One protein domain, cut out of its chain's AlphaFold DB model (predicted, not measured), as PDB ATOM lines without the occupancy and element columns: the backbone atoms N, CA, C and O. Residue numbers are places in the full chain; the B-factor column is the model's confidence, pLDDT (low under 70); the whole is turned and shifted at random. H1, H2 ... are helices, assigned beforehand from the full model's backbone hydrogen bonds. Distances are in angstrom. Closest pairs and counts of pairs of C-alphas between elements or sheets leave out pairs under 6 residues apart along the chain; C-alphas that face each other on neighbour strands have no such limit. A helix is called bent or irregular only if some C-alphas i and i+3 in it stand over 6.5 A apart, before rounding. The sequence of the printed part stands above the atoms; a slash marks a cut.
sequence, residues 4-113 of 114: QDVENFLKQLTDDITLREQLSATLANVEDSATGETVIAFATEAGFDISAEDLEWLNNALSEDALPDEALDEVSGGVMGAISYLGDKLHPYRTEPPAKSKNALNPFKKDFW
ATOM      1  N   GLN A   4      -3.377 -33.939  43.441       74.19
ATOM      2  CA  GLN A   4      -4.515 -34.645  44.028       74.19
ATOM      3  C   GLN A   4      -4.790 -34.309  45.498       74.19
ATOM      4  O   GLN A   4      -5.950 -34.353  45.893       74.19
ATOM      5  N   ASP A   5      -3.784 -33.992  46.313       80.81
ATOM      6  CA  ASP A   5      -3.996 -33.732  47.744       80.81
ATOM      7  C   ASP A   5      -4.706 -32.392  47.962       80.81
ATOM      8  O   ASP A   5      -5.665 -32.317  48.731       80.81
ATOM      9  N   VAL A   6      -4.326 -31.368  47.186       79.94
ATOM     10  CA  VAL A   6      -5.054 -30.093  47.137       79.94
ATOM     11  C   VAL A   6      -6.459 -30.288  46.591       79.94
ATOM     12  O   VAL A   6      -7.400 -29.790  47.197       79.94
ATOM     13  N   GLU A   7      -6.632 -31.027  45.493       78.50
ATOM     14  CA  GLU A   7      -7.963 -31.303  44.932       78.50
ATOM     15  C   GLU A   7      -8.868 -32.044  45.926       78.50
ATOM     16  O   GLU A   7     -10.044 -31.707  46.057       78.50
ATOM     17  N   ASN A   8      -8.328 -33.020  46.658       83.25
ATOM     18  CA  ASN A   8      -9.068 -33.768  47.669       83.25
ATOM     19  C   ASN A   8      -9.436 -32.892  48.867       83.25
ATOM     20  O   ASN A   8     -10.581 -32.941  49.306       83.25
ATOM     21  N   PHE A   9      -8.509 -32.076  49.371       84.44
ATOM     22  CA  PHE A   9      -8.775 -31.136  50.463       84.44
ATOM     23  C   PHE A   9      -9.855 -30.128  50.091       84.44
ATOM     24  O   PHE A   9     -10.808 -29.903  50.831       84.44
ATOM     25  N   LEU A  10      -9.720 -29.556  48.904       80.88
ATOM     26  CA  LEU A  10     -10.691 -28.657  48.322       80.88
ATOM     27  C   LEU A  10     -12.066 -29.332  48.226       80.88
ATOM     28  O   LEU A  10     -13.038 -28.845  48.795       80.88
ATOM     29  N   LYS A  11     -12.148 -30.510  47.606       81.56
ATOM     30  CA  LYS A  11     -13.396 -31.272  47.530       81.56
ATOM     31  C   LYS A  11     -13.994 -31.547  48.914       81.56
ATOM     32  O   LYS A  11     -15.195 -31.375  49.100       81.56
ATOM     33  N   GLN A  12     -13.158 -31.907  49.888       83.12
ATOM     34  CA  GLN A  12     -13.566 -32.116  51.273       83.12
ATOM     35  C   GLN A  12     -14.153 -30.837  51.889       83.12
ATOM     36  O   GLN A  12     -15.158 -30.922  52.578       83.12
ATOM     37  N   LEU A  13     -13.595 -29.654  51.615       79.31
ATOM     38  CA  LEU A  13     -14.154 -28.372  52.068       79.31
ATOM     39  C   LEU A  13     -15.496 -28.024  51.412       79.31
ATOM     40  O   LEU A  13     -16.312 -27.326  52.015       79.31
ATOM     41  N   THR A  14     -15.732 -28.476  50.180       74.38
ATOM     42  CA  THR A  14     -17.028 -28.318  49.505       74.38
ATOM     43  C   THR A  14     -18.079 -29.270  50.071       74.38
ATOM     44  O   THR A  14     -19.210 -28.849  50.318       74.38
ATOM     45  N   ASP A  15     -17.708 -30.533  50.286       78.75
ATOM     46  CA  ASP A  15     -18.615 -31.575  50.769       78.75
ATOM     47  C   ASP A  15     -18.878 -31.461  52.288       78.75
ATOM     48  O   ASP A  15     -19.976 -31.773  52.755       78.75
ATOM     49  N   ASP A  16     -17.899 -30.987  53.068       81.94
ATOM     50  CA  ASP A  16     -17.967 -30.839  54.523       81.94
ATOM     51  C   ASP A  16     -18.067 -29.365  54.944       81.94
ATOM     52  O   ASP A  16     -17.082 -28.641  55.124       81.94
ATOM     53  N   ILE A  17     -19.309 -28.932  55.168       79.00
ATOM     54  CA  ILE A  17     -19.632 -27.584  55.650       79.00
ATOM     55  C   ILE A  17     -18.954 -27.299  57.000       79.00
ATOM     56  O   ILE A  17     -18.532 -26.167  57.230       79.00
ATOM     57  N   THR A  18     -18.803 -28.304  57.869       84.06
ATOM     58  CA  THR A  18     -18.180 -28.130  59.192       84.06
ATOM     59  C   THR A  18     -16.703 -27.802  59.037       84.06
ATOM     60  O   THR A  18     -16.205 -26.875  59.674       84.06
ATOM     61  N   LEU A  19     -16.008 -28.526  58.155       83.88
ATOM     62  CA  LEU A  19     -14.599 -28.286  57.856       83.88
ATOM     63  C   LEU A  19     -14.392 -26.881  57.274       83.88
ATOM     64  O   LEU A  19     -13.472 -26.165  57.669       83.88
ATOM     65  N   ARG A  20     -15.292 -26.449  56.384       81.00
ATOM     66  CA  ARG A  20     -15.274 -25.097  55.812       81.00
ATOM     67  C   ARG A  20     -15.488 -24.015  56.864       81.00
ATOM     68  O   ARG A  20     -14.776 -23.014  56.863       81.00
ATOM     69  N   GLU A  21     -16.456 -24.194  57.757       83.62
ATOM     70  CA  GLU A  21     -16.709 -23.255  58.853       83.62
ATOM     71  C   GLU A  21     -15.524 -23.184  59.819       83.62
ATOM     72  O   GLU A  21     -15.154 -22.093  60.248       83.62
ATOM     73  N   GLN A  22     -14.878 -24.316  60.111       86.38
ATOM     74  CA  GLN A  22     -13.666 -24.356  60.928       86.38
ATOM     75  C   GLN A  22     -12.505 -23.611  60.268       86.38
ATOM     76  O   GLN A  22     -11.851 -22.800  60.927       86.38
ATOM     77  N   LEU A  23     -12.275 -23.828  58.971       84.75
ATOM     78  CA  LEU A  23     -11.247 -23.108  58.226       84.75
ATOM     79  C   LEU A  23     -11.548 -21.604  58.181       84.75
ATOM     80  O   LEU A  23     -10.690 -20.793  58.516       84.75
ATOM     81  N   SER A  24     -12.786 -21.227  57.857       82.50
ATOM     82  CA  SER A  24     -13.236 -19.831  57.826       82.50
ATOM     83  C   SER A  24     -13.084 -19.143  59.189       82.50
ATOM     84  O   SER A  24     -12.582 -18.021  59.258       82.50
ATOM     85  N   ALA A  25     -13.437 -19.825  60.285       85.50
ATOM     86  CA  ALA A  25     -13.268 -19.321  61.647       85.50
ATOM     87  C   ALA A  25     -11.792 -19.186  62.048       85.50
ATOM     88  O   ALA A  25     -11.420 -18.225  62.727       85.50
ATOM     89  N   THR A  26     -10.952 -20.124  61.605       85.94
ATOM     90  CA  THR A  26      -9.502 -20.078  61.828       85.94
ATOM     91  C   THR A  26      -8.901 -18.877  61.103       85.94
ATOM     92  O   THR A  26      -8.155 -18.104  61.695       85.94
ATOM     93  N   LEU A  27      -9.304 -18.651  59.851       84.50
ATOM     94  CA  LEU A  27      -8.833 -17.537  59.031       84.50
ATOM     95  C   LEU A  27      -9.419 -16.179  59.435       84.50
ATOM     96  O   LEU A  27      -8.804 -15.149  59.170       84.50
ATOM     97  N   ALA A  28     -10.564 -16.145  60.123       82.44
ATOM     98  CA  ALA A  28     -11.229 -14.901  60.513       82.44
ATOM     99  C   ALA A  28     -10.370 -13.979  61.396       82.44
ATOM    100  O   ALA A  28     -10.560 -12.764  61.380       82.44
ATOM    101  N   ASN A  29      -9.433 -14.550  62.157       80.25
ATOM    102  CA  ASN A  29      -8.545 -13.811  63.058       80.25
ATOM    103  C   ASN A  29      -7.107 -13.689  62.529       80.25
ATOM    104  O   ASN A  29      -6.238 -13.185  63.238       80.25
ATOM    105  N   VAL A  30      -6.850 -14.164  61.310       83.12
ATOM    106  CA  VAL A  30      -5.511 -14.245  60.726       83.12
ATOM    107  C   VAL A  30      -5.322 -13.132  59.701       83.12
ATOM    108  O   VAL A  30      -6.237 -12.761  58.963       83.12
ATOM    109  N   GLU A  31      -4.120 -12.557  59.669       81.00
ATOM    110  CA  GLU A  31      -3.754 -11.576  58.651       81.00
ATOM    111  C   GLU A  31      -3.581 -12.247  57.283       81.00
ATOM    112  O   GLU A  31      -3.101 -13.375  57.185       81.00
ATOM    113  N   ASP A  32      -3.902 -11.537  56.201       77.00
ATOM    114  CA  ASP A  32      -3.756 -12.047  54.832       77.00
ATOM    115  C   ASP A  32      -2.373 -12.674  54.573       77.00
ATOM    116  O   ASP A  32      -2.269 -13.728  53.959       77.00
ATOM    117  N   SER A  33      -1.298 -12.061  55.079       79.06
ATOM    118  CA  SER A  33       0.072 -12.565  54.912       79.06
ATOM    119  C   SER A  33       0.320 -13.934  55.553       79.06
ATOM    120  O   SER A  33       1.196 -14.651  55.089       79.06
ATOM    121  N   ALA A  34      -0.445 -14.295  56.586       82.69
ATOM    122  CA  ALA A  34      -0.351 -15.573  57.294       82.69
ATOM    123  C   ALA A  34      -1.456 -16.565  56.877       82.69
ATOM    124  O   ALA A  34      -1.526 -17.678  57.402       82.69
ATOM    125  N   THR A  35      -2.323 -16.189  55.926       85.38
ATOM    126  CA  THR A  35      -3.433 -17.038  55.467       85.38
ATOM    127  C   THR A  35      -2.905 -18.326  54.841       85.38
ATOM    128  O   THR A  35      -3.355 -19.401  55.219       85.38
ATOM    129  N   GLY A  36      -1.907 -18.245  53.951       84.81
ATOM    130  CA  GLY A  36      -1.333 -19.432  53.306       84.81
ATOM    131  C   GLY A  36      -0.750 -20.435  54.303       84.81
ATOM    132  O   GLY A  36      -1.080 -21.615  54.250       84.81
ATOM    133  N   GLU A  37       0.057 -19.965  55.258       86.94
ATOM    134  CA  GLU A  37       0.634 -20.816  56.311       86.94
ATOM    135  C   GLU A  37      -0.447 -21.443  57.198       86.94
ATOM    136  O   GLU A  37      -0.354 -22.614  57.560       86.94
ATOM    137  N   THR A  38      -1.505 -20.688  57.503       89.38
ATOM    138  CA  THR A  38      -2.627 -21.183  58.311       89.38
ATOM    139  C   THR A  38      -3.431 -22.248  57.573       89.38
ATOM    140  O   THR A  38      -3.790 -23.256  58.173       89.38
ATOM    141  N   VAL A  39      -3.687 -22.068  56.275       86.75
ATOM    142  CA  VAL A  39      -4.363 -23.075  55.440       86.75
ATOM    143  C   VAL A  39      -3.531 -24.351  55.366       86.75
ATOM    144  O   VAL A  39      -4.083 -25.434  55.522       86.75
ATOM    145  N   ILE A  40      -2.216 -24.235  55.162       89.12
ATOM    146  CA  ILE A  40      -1.294 -25.380  55.132       89.12
ATOM    147  C   ILE A  40      -1.336 -26.137  56.459       89.12
ATOM    148  O   ILE A  40      -1.491 -27.360  56.470       89.12
ATOM    149  N   ALA A  41      -1.236 -25.418  57.580       89.56
ATOM    150  CA  ALA A  41      -1.308 -26.015  58.906       89.56
ATOM    151  C   ALA A  41      -2.657 -26.714  59.128       89.56
ATOM    152  O   ALA A  41      -2.680 -27.880  59.513       89.56
ATOM    153  N   PHE A  42      -3.763 -26.049  58.788       89.56
ATOM    154  CA  PHE A  42      -5.109 -26.603  58.913       89.56
ATOM    155  C   PHE A  42      -5.308 -27.855  58.049       89.56
ATOM    156  O   PHE A  42      -5.830 -28.860  58.520       89.56
ATOM    157  N   ALA A  43      -4.871 -27.816  56.788       87.38
ATOM    158  CA  ALA A  43      -4.927 -28.959  55.886       87.38
ATOM    159  C   ALA A  43      -4.119 -30.139  56.440       87.38
ATOM    160  O   ALA A  43      -4.628 -31.259  56.485       87.38
ATOM    161  N   THR A  44      -2.916 -29.866  56.957       88.69
ATOM    162  CA  THR A  44      -2.054 -30.869  57.600       88.69
ATOM    163  C   THR A  44      -2.734 -31.485  58.825       88.69
ATOM    164  O   THR A  44      -2.713 -32.705  58.989       88.69
ATOM    165  N   GLU A  45      -3.391 -30.677  59.661       87.50
ATOM    166  CA  GLU A  45      -4.173 -31.152  60.814       87.50
ATOM    167  C   GLU A  45      -5.394 -31.984  60.399       87.50
ATOM    168  O   GLU A  45      -5.733 -32.963  61.066       87.50
ATOM    169  N   ALA A  46      -6.020 -31.643  59.272       84.12
ATOM    170  CA  ALA A  46      -7.110 -32.404  58.671       84.12
ATOM    171  C   ALA A  46      -6.640 -33.690  57.952       84.12
ATOM    172  O   ALA A  46      -7.472 -34.465  57.482       84.12
ATOM    173  N   GLY A  47      -5.327 -33.949  57.898       86.56
ATOM    174  CA  GLY A  47      -4.733 -35.146  57.298       86.56
ATOM    175  C   GLY A  47      -4.380 -35.016  55.814       86.56
ATOM    176  O   GLY A  47      -4.098 -36.030  55.175       86.56
ATOM    177  N   PHE A  48      -4.386 -33.798  55.269       86.38
ATOM    178  CA  PHE A  48      -3.965 -33.487  53.905       86.38
ATOM    179  C   PHE A  48      -2.555 -32.896  53.904       86.38
ATOM    180  O   PHE A  48      -2.291 -31.895  54.563       86.38
ATOM    181  N   ASP A  49      -1.647 -33.487  53.133       84.94
ATOM    182  CA  ASP A  49      -0.279 -32.983  52.988       84.94
ATOM    183  C   ASP A  49      -0.241 -31.903  51.894       84.94
ATOM    184  O   ASP A  49      -0.008 -32.183  50.717       84.94
ATOM    185  N   ILE A  50      -0.582 -30.669  52.274       85.25
ATOM    186  CA  ILE A  50      -0.560 -29.500  51.385       85.25
ATOM    187  C   ILE A  50       0.654 -28.648  51.710       85.25
ATOM    188  O   ILE A  50       0.856 -28.256  52.856       85.25
ATOM    189  N   SER A  51       1.423 -28.287  50.689       86.69
ATOM    190  CA  SER A  51       2.550 -27.369  50.813       86.69
ATOM    191  C   SER A  51       2.248 -25.990  50.219       86.69
ATOM    192  O   SER A  51       1.263 -25.781  49.506       86.69
ATOM    193  N   ALA A  52       3.142 -25.031  50.477       85.00
ATOM    194  CA  ALA A  52       3.075 -23.710  49.855       85.00
ATOM    195  C   ALA A  52       3.165 -23.784  48.324       85.00
ATOM    196  O   ALA A  52       2.467 -23.033  47.651       85.00
ATOM    197  N   GLU A  53       3.945 -24.725  47.781       84.88
ATOM    198  CA  GLU A  53       4.056 -24.943  46.333       84.88
ATOM    199  C   GLU A  53       2.711 -25.373  45.729       84.88
ATOM    200  O   GLU A  53       2.364 -24.966  44.620       84.88
ATOM    201  N   ASP A  54       1.920 -26.159  46.464       84.19
ATOM    202  CA  ASP A  54       0.616 -26.609  45.983       84.19
ATOM    203  C   ASP A  54      -0.432 -25.477  46.047       84.19
ATOM    204  O   ASP A  54      -1.276 -25.356  45.153       84.19
ATOM    205  N   LEU A  55      -0.348 -24.588  47.047       82.44
ATOM    206  CA  LEU A  55      -1.143 -23.352  47.083       82.44
ATOM    207  C   LEU A  55      -0.722 -22.355  45.994       82.44
ATOM    208  O   LEU A  55      -1.579 -21.699  45.403       82.44
ATOM    209  N   GLU A  56       0.572 -22.242  45.691       83.19
ATOM    210  CA  GLU A  56       1.062 -21.446  44.560       83.19
ATOM    211  C   GLU A  56       0.580 -22.020  43.231       83.19
ATOM    212  O   GLU A  56       0.188 -21.267  42.338       83.19
ATOM    213  N   TRP A  57       0.564 -23.344  43.091       83.06
ATOM    214  CA  TRP A  57      -0.023 -23.999  41.931       83.06
ATOM    215  C   TRP A  57      -1.514 -23.675  41.804       83.06
ATOM    216  O   TRP A  57      -1.952 -23.303  40.717       83.06
ATOM    217  N   LEU A  58      -2.278 -23.743  42.901       79.62
ATOM    218  CA  LEU A  58      -3.698 -23.384  42.922       79.62
ATOM    219  C   LEU A  58      -3.910 -21.911  42.538       79.62
ATOM    220  O   LEU A  58      -4.736 -21.613  41.680       79.62
ATOM    221  N   ASN A  59      -3.114 -21.001  43.104       81.38
ATOM    222  CA  ASN A  59      -3.140 -19.578  42.770       81.38
ATOM    223  C   ASN A  59      -2.838 -19.334  41.284       81.38
ATOM    224  O   ASN A  59      -3.511 -18.540  40.635       81.38
ATOM    225  N   ASN A  60      -1.851 -20.036  40.722       79.19
ATOM    226  CA  ASN A  60      -1.536 -19.953  39.298       79.19
ATOM    227  C   ASN A  60      -2.657 -20.545  38.435       79.19
ATOM    228  O   ASN A  60      -3.018 -19.950  37.424       79.19
ATOM    229  N   ALA A  61      -3.240 -21.678  38.835       73.69
ATOM    230  CA  ALA A  61      -4.337 -22.332  38.123       73.69
ATOM    231  C   ALA A  61      -5.615 -21.479  38.085       73.69
ATOM    232  O   ALA A  61      -6.404 -21.623  37.151       73.69
ATOM    233  N   LEU A  62      -5.791 -20.602  39.077       72.06
ATOM    234  CA  LEU A  62      -6.920 -19.684  39.220       72.06
ATOM    235  C   LEU A  62      -6.590 -18.231  38.844       72.06
ATOM    236  O   LEU A  62      -7.432 -17.349  38.986       72.06
ATOM    237  N   SER A  63      -5.368 -17.961  38.386       69.75
ATOM    238  CA  SER A  63      -4.962 -16.616  37.975       69.75
ATOM    239  C   SER A  63      -5.673 -16.188  36.685       69.75
ATOM    240  O   SER A  63      -5.992 -17.026  35.841       69.75
ATOM    241  N   GLU A  64      -5.875 -14.876  36.505       61.59
ATOM    242  CA  GLU A  64      -6.467 -14.284  35.286       61.59
ATOM    243  C   GLU A  64      -5.705 -14.695  34.002       61.59
ATOM    244  O   GLU A  64      -6.298 -14.777  32.934       61.59
ATOM    245  N   ASP A  65      -4.406 -15.011  34.086       60.19
ATOM    246  CA  ASP A  65      -3.620 -15.515  32.947       60.19
ATOM    247  C   ASP A  65      -3.934 -16.982  32.587       60.19
ATOM    248  O   ASP A  65      -3.729 -17.411  31.448       60.19
ATOM    249  N   ALA A  66      -4.426 -17.772  33.545       59.31
ATOM    250  CA  ALA A  66      -4.798 -19.175  33.356       59.31
ATOM    251  C   ALA A  66      -6.303 -19.372  33.106       59.31
ATOM    252  O   ALA A  66      -6.703 -20.397  32.535       59.31
ATOM    253  N   LEU A  67      -7.126 -18.412  33.535       65.69
ATOM    254  CA  LEU A  67      -8.577 -18.429  33.414       65.69
ATOM    255  C   LEU A  67      -9.047 -17.404  32.374       65.69
ATOM    256  O   LEU A  67      -8.837 -16.212  32.572       65.69
ATOM    257  N   PRO A  68      -9.723 -17.820  31.287       63.31
ATOM    258  CA  PRO A  68     -10.401 -16.861  30.419       63.31
ATOM    259  C   PRO A  68     -11.479 -16.093  31.203       63.31
ATOM    260  O   PRO A  68     -12.023 -16.626  32.167       63.31
ATOM    261  N   ASP A  69     -11.837 -14.885  30.760       61.72
ATOM    262  CA  ASP A  69     -12.823 -14.016  31.432       61.72
ATOM    263  C   ASP A  69     -14.141 -14.731  31.794       61.72
ATOM    264  O   ASP A  69     -14.729 -14.478  32.840       61.72
ATOM    265  N   GLU A  70     -14.577 -15.678  30.963       59.28
ATOM    266  CA  GLU A  70     -15.775 -16.497  31.197       59.28
ATOM    267  C   GLU A  70     -15.612 -17.489  32.363       59.28
ATOM    268  O   GLU A  70     -16.562 -17.766  33.086       59.28
ATOM    269  N   ALA A  71     -14.395 -17.994  32.582       61.22
ATOM    270  CA  ALA A  71     -14.071 -18.831  33.731       61.22
ATOM    271  C   ALA A  71     -13.933 -18.006  35.014       61.22
ATOM    272  O   ALA A  71     -14.268 -18.516  36.078       61.22
ATOM    273  N   LEU A  72     -13.477 -16.747  34.922       62.75
ATOM    274  CA  LEU A  72     -13.379 -15.835  36.069       62.75
ATOM    275  C   LEU A  72     -14.744 -15.578  36.721       62.75
ATOM    276  O   LEU A  72     -14.823 -15.475  37.945       62.75
ATOM    277  N   ASP A  73     -15.816 -15.518  35.931       63.38
ATOM    278  CA  ASP A  73     -17.180 -15.395  36.460       63.38
ATOM    279  C   ASP A  73     -17.595 -16.679  37.206       63.38
ATOM    280  O   ASP A  73     -18.093 -16.619  38.324       63.38
ATOM    281  N   GLU A  74     -17.258 -17.860  36.681       59.44
ATOM    282  CA  GLU A  74     -17.578 -19.146  37.323       59.44
ATOM    283  C   GLU A  74     -16.812 -19.371  38.643       59.44
ATOM    284  O   GLU A  74     -17.375 -19.850  39.632       59.44
ATOM    285  N   VAL A  75     -15.542 -18.954  38.708       62.12
ATOM    286  CA  VAL A  75     -14.736 -19.046  39.938       62.12
ATOM    287  C   VAL A  75     -15.011 -17.928  40.949       62.12
ATOM    288  O   VAL A  75     -14.508 -17.991  42.070       62.12
ATOM    289  N   SER A  76     -15.861 -16.944  40.622       59.69
ATOM    290  CA  SER A  76     -16.193 -15.810  41.507       59.69
ATOM    291  C   SER A  76     -16.920 -16.207  42.808       59.69
ATOM    292  O   SER A  76     -17.156 -15.361  43.669       59.69
ATOM    293  N   GLY A  77     -17.249 -17.490  42.999       59.88
ATOM    294  CA  GLY A  77     -17.852 -18.046  44.217       59.88
ATOM    295  C   GLY A  77     -16.875 -18.412  45.347       59.88
ATOM    296  O   GLY A  77     -17.243 -19.219  46.203       59.88
ATOM    297  N   GLY A  78     -15.636 -17.905  45.332       67.94
ATOM    298  CA  GLY A  78     -14.596 -18.254  46.312       67.94
ATOM    299  C   GLY A  78     -14.151 -19.713  46.177       67.94
ATOM    300  O   GLY A  78     -14.142 -20.260  45.070       67.94
ATOM    301  N   VAL A  79     -13.835 -20.380  47.293       65.25
ATOM    302  CA  VAL A  79     -13.372 -21.778  47.292       65.25
ATOM    303  C   VAL A  79     -14.351 -22.687  46.540       65.25
ATOM    304  O   VAL A  79     -13.933 -23.492  45.722       65.25
ATOM    305  N   MET A  80     -15.665 -22.499  46.698       66.06
ATOM    306  CA  MET A  80     -16.685 -23.288  45.993       66.06
ATOM    307  C   MET A  80     -16.638 -23.095  44.472       66.06
ATOM    308  O   MET A  80     -16.786 -24.072  43.737       66.06
ATOM    309  N   GLY A  81     -16.418 -21.866  43.998       67.75
ATOM    310  CA  GLY A  81     -16.285 -21.564  42.569       67.75
ATOM    311  C   GLY A  81     -14.993 -22.138  41.991       67.75
ATOM    312  O   GLY A  81     -15.013 -22.817  40.969       67.75
ATOM    313  N   ALA A  82     -13.877 -21.954  42.697       67.25
ATOM    314  CA  ALA A  82     -12.585 -22.518  42.322       67.25
ATOM    315  C   ALA A  82     -12.611 -24.050  42.232       67.25
ATOM    316  O   ALA A  82     -12.078 -24.625  41.285       67.25
ATOM    317  N   ILE A  83     -13.265 -24.710  43.188       67.94
ATOM    318  CA  ILE A  83     -13.419 -26.168  43.228       67.94
ATOM    319  C   ILE A  83     -14.350 -26.647  42.133       67.94
ATOM    320  O   ILE A  83     -14.046 -27.643  41.482       67.94
ATOM    321  N   SER A  84     -15.459 -25.938  41.920       65.44
ATOM    322  CA  SER A  84     -16.388 -26.253  40.839       65.44
ATOM    323  C   SER A  84     -15.678 -26.157  39.498       65.44
ATOM    324  O   SER A  84     -15.751 -27.110  38.746       65.44
ATOM    325  N   TYR A  85     -14.881 -25.118  39.245       67.38
ATOM    326  CA  TYR A  85     -14.108 -24.975  38.008       67.38
ATOM    327  C   TYR A  85     -12.997 -26.028  37.841       67.38
ATOM    328  O   TYR A  85     -12.820 -26.602  36.763       67.38
ATOM    329  N   LEU A  86     -12.226 -26.310  38.901       65.81
ATOM    330  CA  LEU A  86     -11.210 -27.374  38.885       65.81
ATOM    331  C   LEU A  86     -11.843 -28.755  38.683       65.81
ATOM    332  O   LEU A  86     -11.294 -29.585  37.956       65.81
ATOM    333  N   GLY A  87     -13.011 -28.973  39.285       63.41
ATOM    334  CA  GLY A  87     -13.862 -30.132  39.066       63.41
ATOM    335  C   GLY A  87     -14.469 -30.169  37.660       63.41
ATOM    336  O   GLY A  87     -14.513 -31.243  37.069       63.41
ATOM    337  N   ASP A  88     -14.852 -29.025  37.087       60.53
ATOM    338  CA  ASP A  88     -15.488 -28.889  35.767       60.53
ATOM    339  C   ASP A  88     -14.504 -29.201  34.635       60.53
ATOM    340  O   ASP A  88     -14.811 -29.968  33.718       60.53
ATOM    341  N   LYS A  89     -13.236 -28.781  34.791       59.06
ATOM    342  CA  LYS A  89     -12.107 -29.247  33.961       59.06
ATOM    343  C   LYS A  89     -11.919 -30.776  33.977       59.06
ATOM    344  O   LYS A  89     -11.185 -31.291  33.130       59.06
ATOM    345  N   LEU A  90     -12.566 -31.499  34.897       45.12
ATOM    346  CA  LEU A  90     -12.574 -32.960  34.996       45.12
ATOM    347  C   LEU A  90     -13.960 -33.605  34.735       45.12
ATOM    348  O   LEU A  90     -13.984 -34.794  34.420       45.12
ATOM    349  N   HIS A  91     -15.081 -32.872  34.798       34.69
ATOM    350  CA  HIS A  91     -16.425 -33.257  34.315       34.69
ATOM    351  C   HIS A  91     -17.398 -32.052  34.299       34.69
ATOM    352  O   HIS A  91     -17.555 -31.422  35.336       34.69
ATOM    353  N   PRO A  92     -18.150 -31.800  33.207       37.62
ATOM    354  CA  PRO A  92     -18.866 -30.539  33.002       37.62
ATOM    355  C   PRO A  92     -20.197 -30.485  33.765       37.62
ATOM    356  O   PRO A  92     -21.129 -31.188  33.379       37.62
ATOM    357  N   TYR A  93     -20.324 -29.643  34.791       36.50
ATOM    358  CA  TYR A  93     -21.605 -29.184  35.344       36.50
ATOM    359  C   TYR A  93     -21.504 -27.806  36.047       36.50
ATOM    360  O   TYR A  93     -21.623 -27.685  37.259       36.50
ATOM    361  N   ARG A  94     -21.369 -26.754  35.236       50.84
ATOM    362  CA  ARG A  94     -22.110 -25.469  35.226       50.84
ATOM    363  C   ARG A  94     -22.916 -25.079  36.486       50.84
ATOM    364  O   ARG A  94     -24.011 -25.604  36.684       50.84
ATOM    365  N   THR A  95     -22.507 -23.987  37.143       39.94
ATOM    366  CA  THR A  95     -23.398 -22.981  37.778       39.94
ATOM    367  C   THR A  95     -22.673 -21.636  37.964       39.94
ATOM    368  O   THR A  95     -21.601 -21.605  38.552       39.94
ATOM    369  N   GLU A  96     -23.289 -20.540  37.501       48.62
ATOM    370  CA  GLU A  96     -22.833 -19.134  37.612       48.62
ATOM    371  C   GLU A  96     -22.952 -18.567  39.051       48.62
ATOM    372  O   GLU A  96     -23.984 -18.782  39.702       48.62
ATOM    373  N   PRO A  97     -21.968 -17.778  39.532       46.78
ATOM    374  CA  PRO A  97     -22.229 -16.715  40.516       46.78
ATOM    375  C   PRO A  97     -21.448 -15.390  40.242       46.78
ATOM    376  O   PRO A  97     -20.643 -15.321  39.328       46.78
ATOM    377  N   PRO A  98     -21.721 -14.288  40.978       42.56
ATOM    378  CA  PRO A  98     -21.570 -12.920  40.474       42.56
ATOM    379  C   PRO A  98     -20.179 -12.290  40.674       42.56
ATOM    380  O   PRO A  98     -19.555 -12.437  41.722       42.56
ATOM    381  N   ALA A  99     -19.791 -11.446  39.712       49.12
ATOM    382  CA  ALA A  99     -18.585 -10.616  39.681       49.12
ATOM    383  C   ALA A  99     -18.171  -9.960  41.019       49.12
ATOM    384  O   ALA A  99     -18.793  -8.985  41.464       49.12
ATOM    385  N   LYS A 100     -17.036 -10.396  41.594       52.19
ATOM    386  CA  LYS A 100     -16.265  -9.628  42.592       52.19
ATOM    387  C   LYS A 100     -14.758  -9.935  42.589       52.19
ATOM    388  O   LYS A 100     -14.351 -11.080  42.644       52.19
ATOM    389  N   SER A 101     -13.981  -8.844  42.698       50.72
ATOM    390  CA  SER A 101     -12.626  -8.709  43.272       50.72
ATOM    391  C   SER A 101     -11.520  -9.655  42.766       50.72
ATOM    392  O   SER A 101     -11.492 -10.830  43.102       50.72
ATOM    393  N   LYS A 102     -10.489  -9.092  42.116       54.84
ATOM    394  CA  LYS A 102      -9.242  -9.777  41.700       54.84
ATOM    395  C   LYS A 102      -8.538 -10.590  42.806       54.84
ATOM    396  O   LYS A 102      -7.722 -11.449  42.503       54.84
ATOM    397  N   ASN A 103      -8.835 -10.326  44.083       59.66
ATOM    398  CA  ASN A 103      -8.257 -11.048  45.221       59.66
ATOM    399  C   ASN A 103      -9.054 -12.296  45.637       59.66
ATOM    400  O   ASN A 103      -8.539 -13.088  46.420       59.66
ATOM    401  N   ALA A 104     -10.278 -12.481  45.134       63.34
ATOM    402  CA  ALA A 104     -11.162 -13.586  45.517       63.34
ATOM    403  C   ALA A 104     -10.679 -14.958  45.019       63.34
ATOM    404  O   ALA A 104     -11.172 -15.978  45.480       63.34
ATOM    405  N   LEU A 105      -9.711 -14.984  44.099       70.31
ATOM    406  CA  LEU A 105      -9.148 -16.199  43.498       70.31
ATOM    407  C   LEU A 105      -7.783 -16.582  44.066       70.31
ATOM    408  O   LEU A 105      -7.197 -17.582  43.662       70.31
ATOM    409  N   ASN A 106      -7.269 -15.777  44.996       77.69
ATOM    410  CA  ASN A 106      -5.966 -16.001  45.584       77.69
ATOM    411  C   ASN A 106      -6.117 -16.827  46.875       77.69
ATOM    412  O   ASN A 106      -6.584 -16.280  47.874       77.69
ATOM    413  N   PRO A 107      -5.677 -18.097  46.919       77.44
ATOM    414  CA  PRO A 107      -5.784 -18.941  48.110       77.44
ATOM    415  C   PRO A 107      -4.926 -18.458  49.288       77.44
ATOM    416  O   PRO A 107      -5.119 -18.901  50.419       77.44
ATOM    417  N   PHE A 108      -4.016 -17.506  49.065       82.75
ATOM    418  CA  PHE A 108      -3.293 -16.789  50.119       82.75
ATOM    419  C   PHE A 108      -4.083 -15.599  50.681       82.75
ATOM    420  O   PHE A 108      -3.560 -14.851  51.502       82.75
ATOM    421  N   LYS A 109      -5.324 -15.376  50.244       80.75
ATOM    422  CA  LYS A 109      -6.207 -14.321  50.741       80.75
ATOM    423  C   LYS A 109      -7.412 -14.931  51.429       80.75
ATOM    424  O   LYS A 109      -8.021 -15.865  50.925       80.75
ATOM    425  N   LYS A 110      -7.805 -14.358  52.565       76.94
ATOM    426  CA  LYS A 110      -9.011 -14.779  53.290       76.94
ATOM    427  C   LYS A 110     -10.287 -14.672  52.448       76.94
ATOM    428  O   LYS A 110     -11.172 -15.497  52.617       76.94
ATOM    429  N   ASP A 111     -10.347 -13.713  51.515       73.81
ATOM    430  CA  ASP A 111     -11.480 -13.527  50.595       73.81
ATOM    431  C   ASP A 111     -11.737 -14.758  49.711       73.81
ATOM    432  O   ASP A 111     -12.858 -14.947  49.259       73.81
ATOM    433  N   PHE A 112     -10.729 -15.602  49.468       76.75
ATOM    434  CA  PHE A 112     -10.906 -16.862  48.740       76.75
ATOM    435  C   PHE A 112     -11.647 -17.920  49.570       76.75
ATOM    436  O   PHE A 112     -12.347 -18.767  49.022       76.75
ATOM    437  N   TRP A 113     -11.520 -17.877  50.897       74.88
ATOM    438  CA  TRP A 113     -12.064 -18.883  51.814       74.88
ATOM    439  C   TRP A 113     -13.415 -18.486  52.434       74.88
ATOM    440  O   TRP A 113     -13.919 -19.210  53.299       74.88
TER     441      TRP A 113
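Overview. This is residues 4 to 113 of the 114 residues of the protein "Nif11-like leader peptide family natural product" of Spiribacter sp. C176 (UniProt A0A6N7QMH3). Two pairs of crossed helices, the hairpin H2 and H3 at one end and H5 and H6 at the other, are bridged by H1 and H4. A long tail without named elements, residues 89 to 113, loops past H5 and H6 and folds back between the pairs. The printed part has 110 residues with six named helices, H1 to H6 in that order, and no named strand; the class is all helix. It is compact, with a radius of gyration of the C-alphas of 12.9 A, and rounded, spanning 34 by 26 by 25 A.

Arrangement. H1, residues 4 to 15, and H2, residues 17 to 27, touch only at the corner, closest at the C-alphas of Leu 13 and Arg 20, 5.1 A. H2 and H3, residues 32 to 45, form a helical hairpin; the C-alphas of Leu 27 and Thr 35 come closest, 6.5 A. H3 touches H4, residues 52 to 61, with its residues 36 to 40 alone; the C-alphas of Gly 36 and Ala 52 are closest, 7.0 A. H5, residues 69 to 75, is apart from H4. H5 touches H6, residues 79 to 88, at a steep tilt of 63 degrees, opposite ways, closest at the C-alphas of Val 75 and Gly 81, 4.0 A. H6 touches H1 at a steep tilt of 61 degrees, opposite ways, closest at the C-alphas of Met 80 and Thr 14, 6.1 A. H1, H2, H4 and H6 have every O i to N i+4 pair within hydrogen-bond range, H3 8 of 10 and H5 2 of 3.

Along the chain. H1, 15.9 A long, begins at C-alpha 4 (-4.515, -34.645, 44.028). H2 measures 15.1 A and H3 20.0 A; H3 is irregular, with C-alphas 33 and 36 7.2 A apart. H6 ends at C-alpha 88 (-15.488, -28.889, 35.767).

Size, cuts and confidence. The C-alphas of Asn 29 and Pro 92 are farthest apart, 35.9 A. The printed part has no cut and no long link. Residues 63 to 104 are under pLDDT 70.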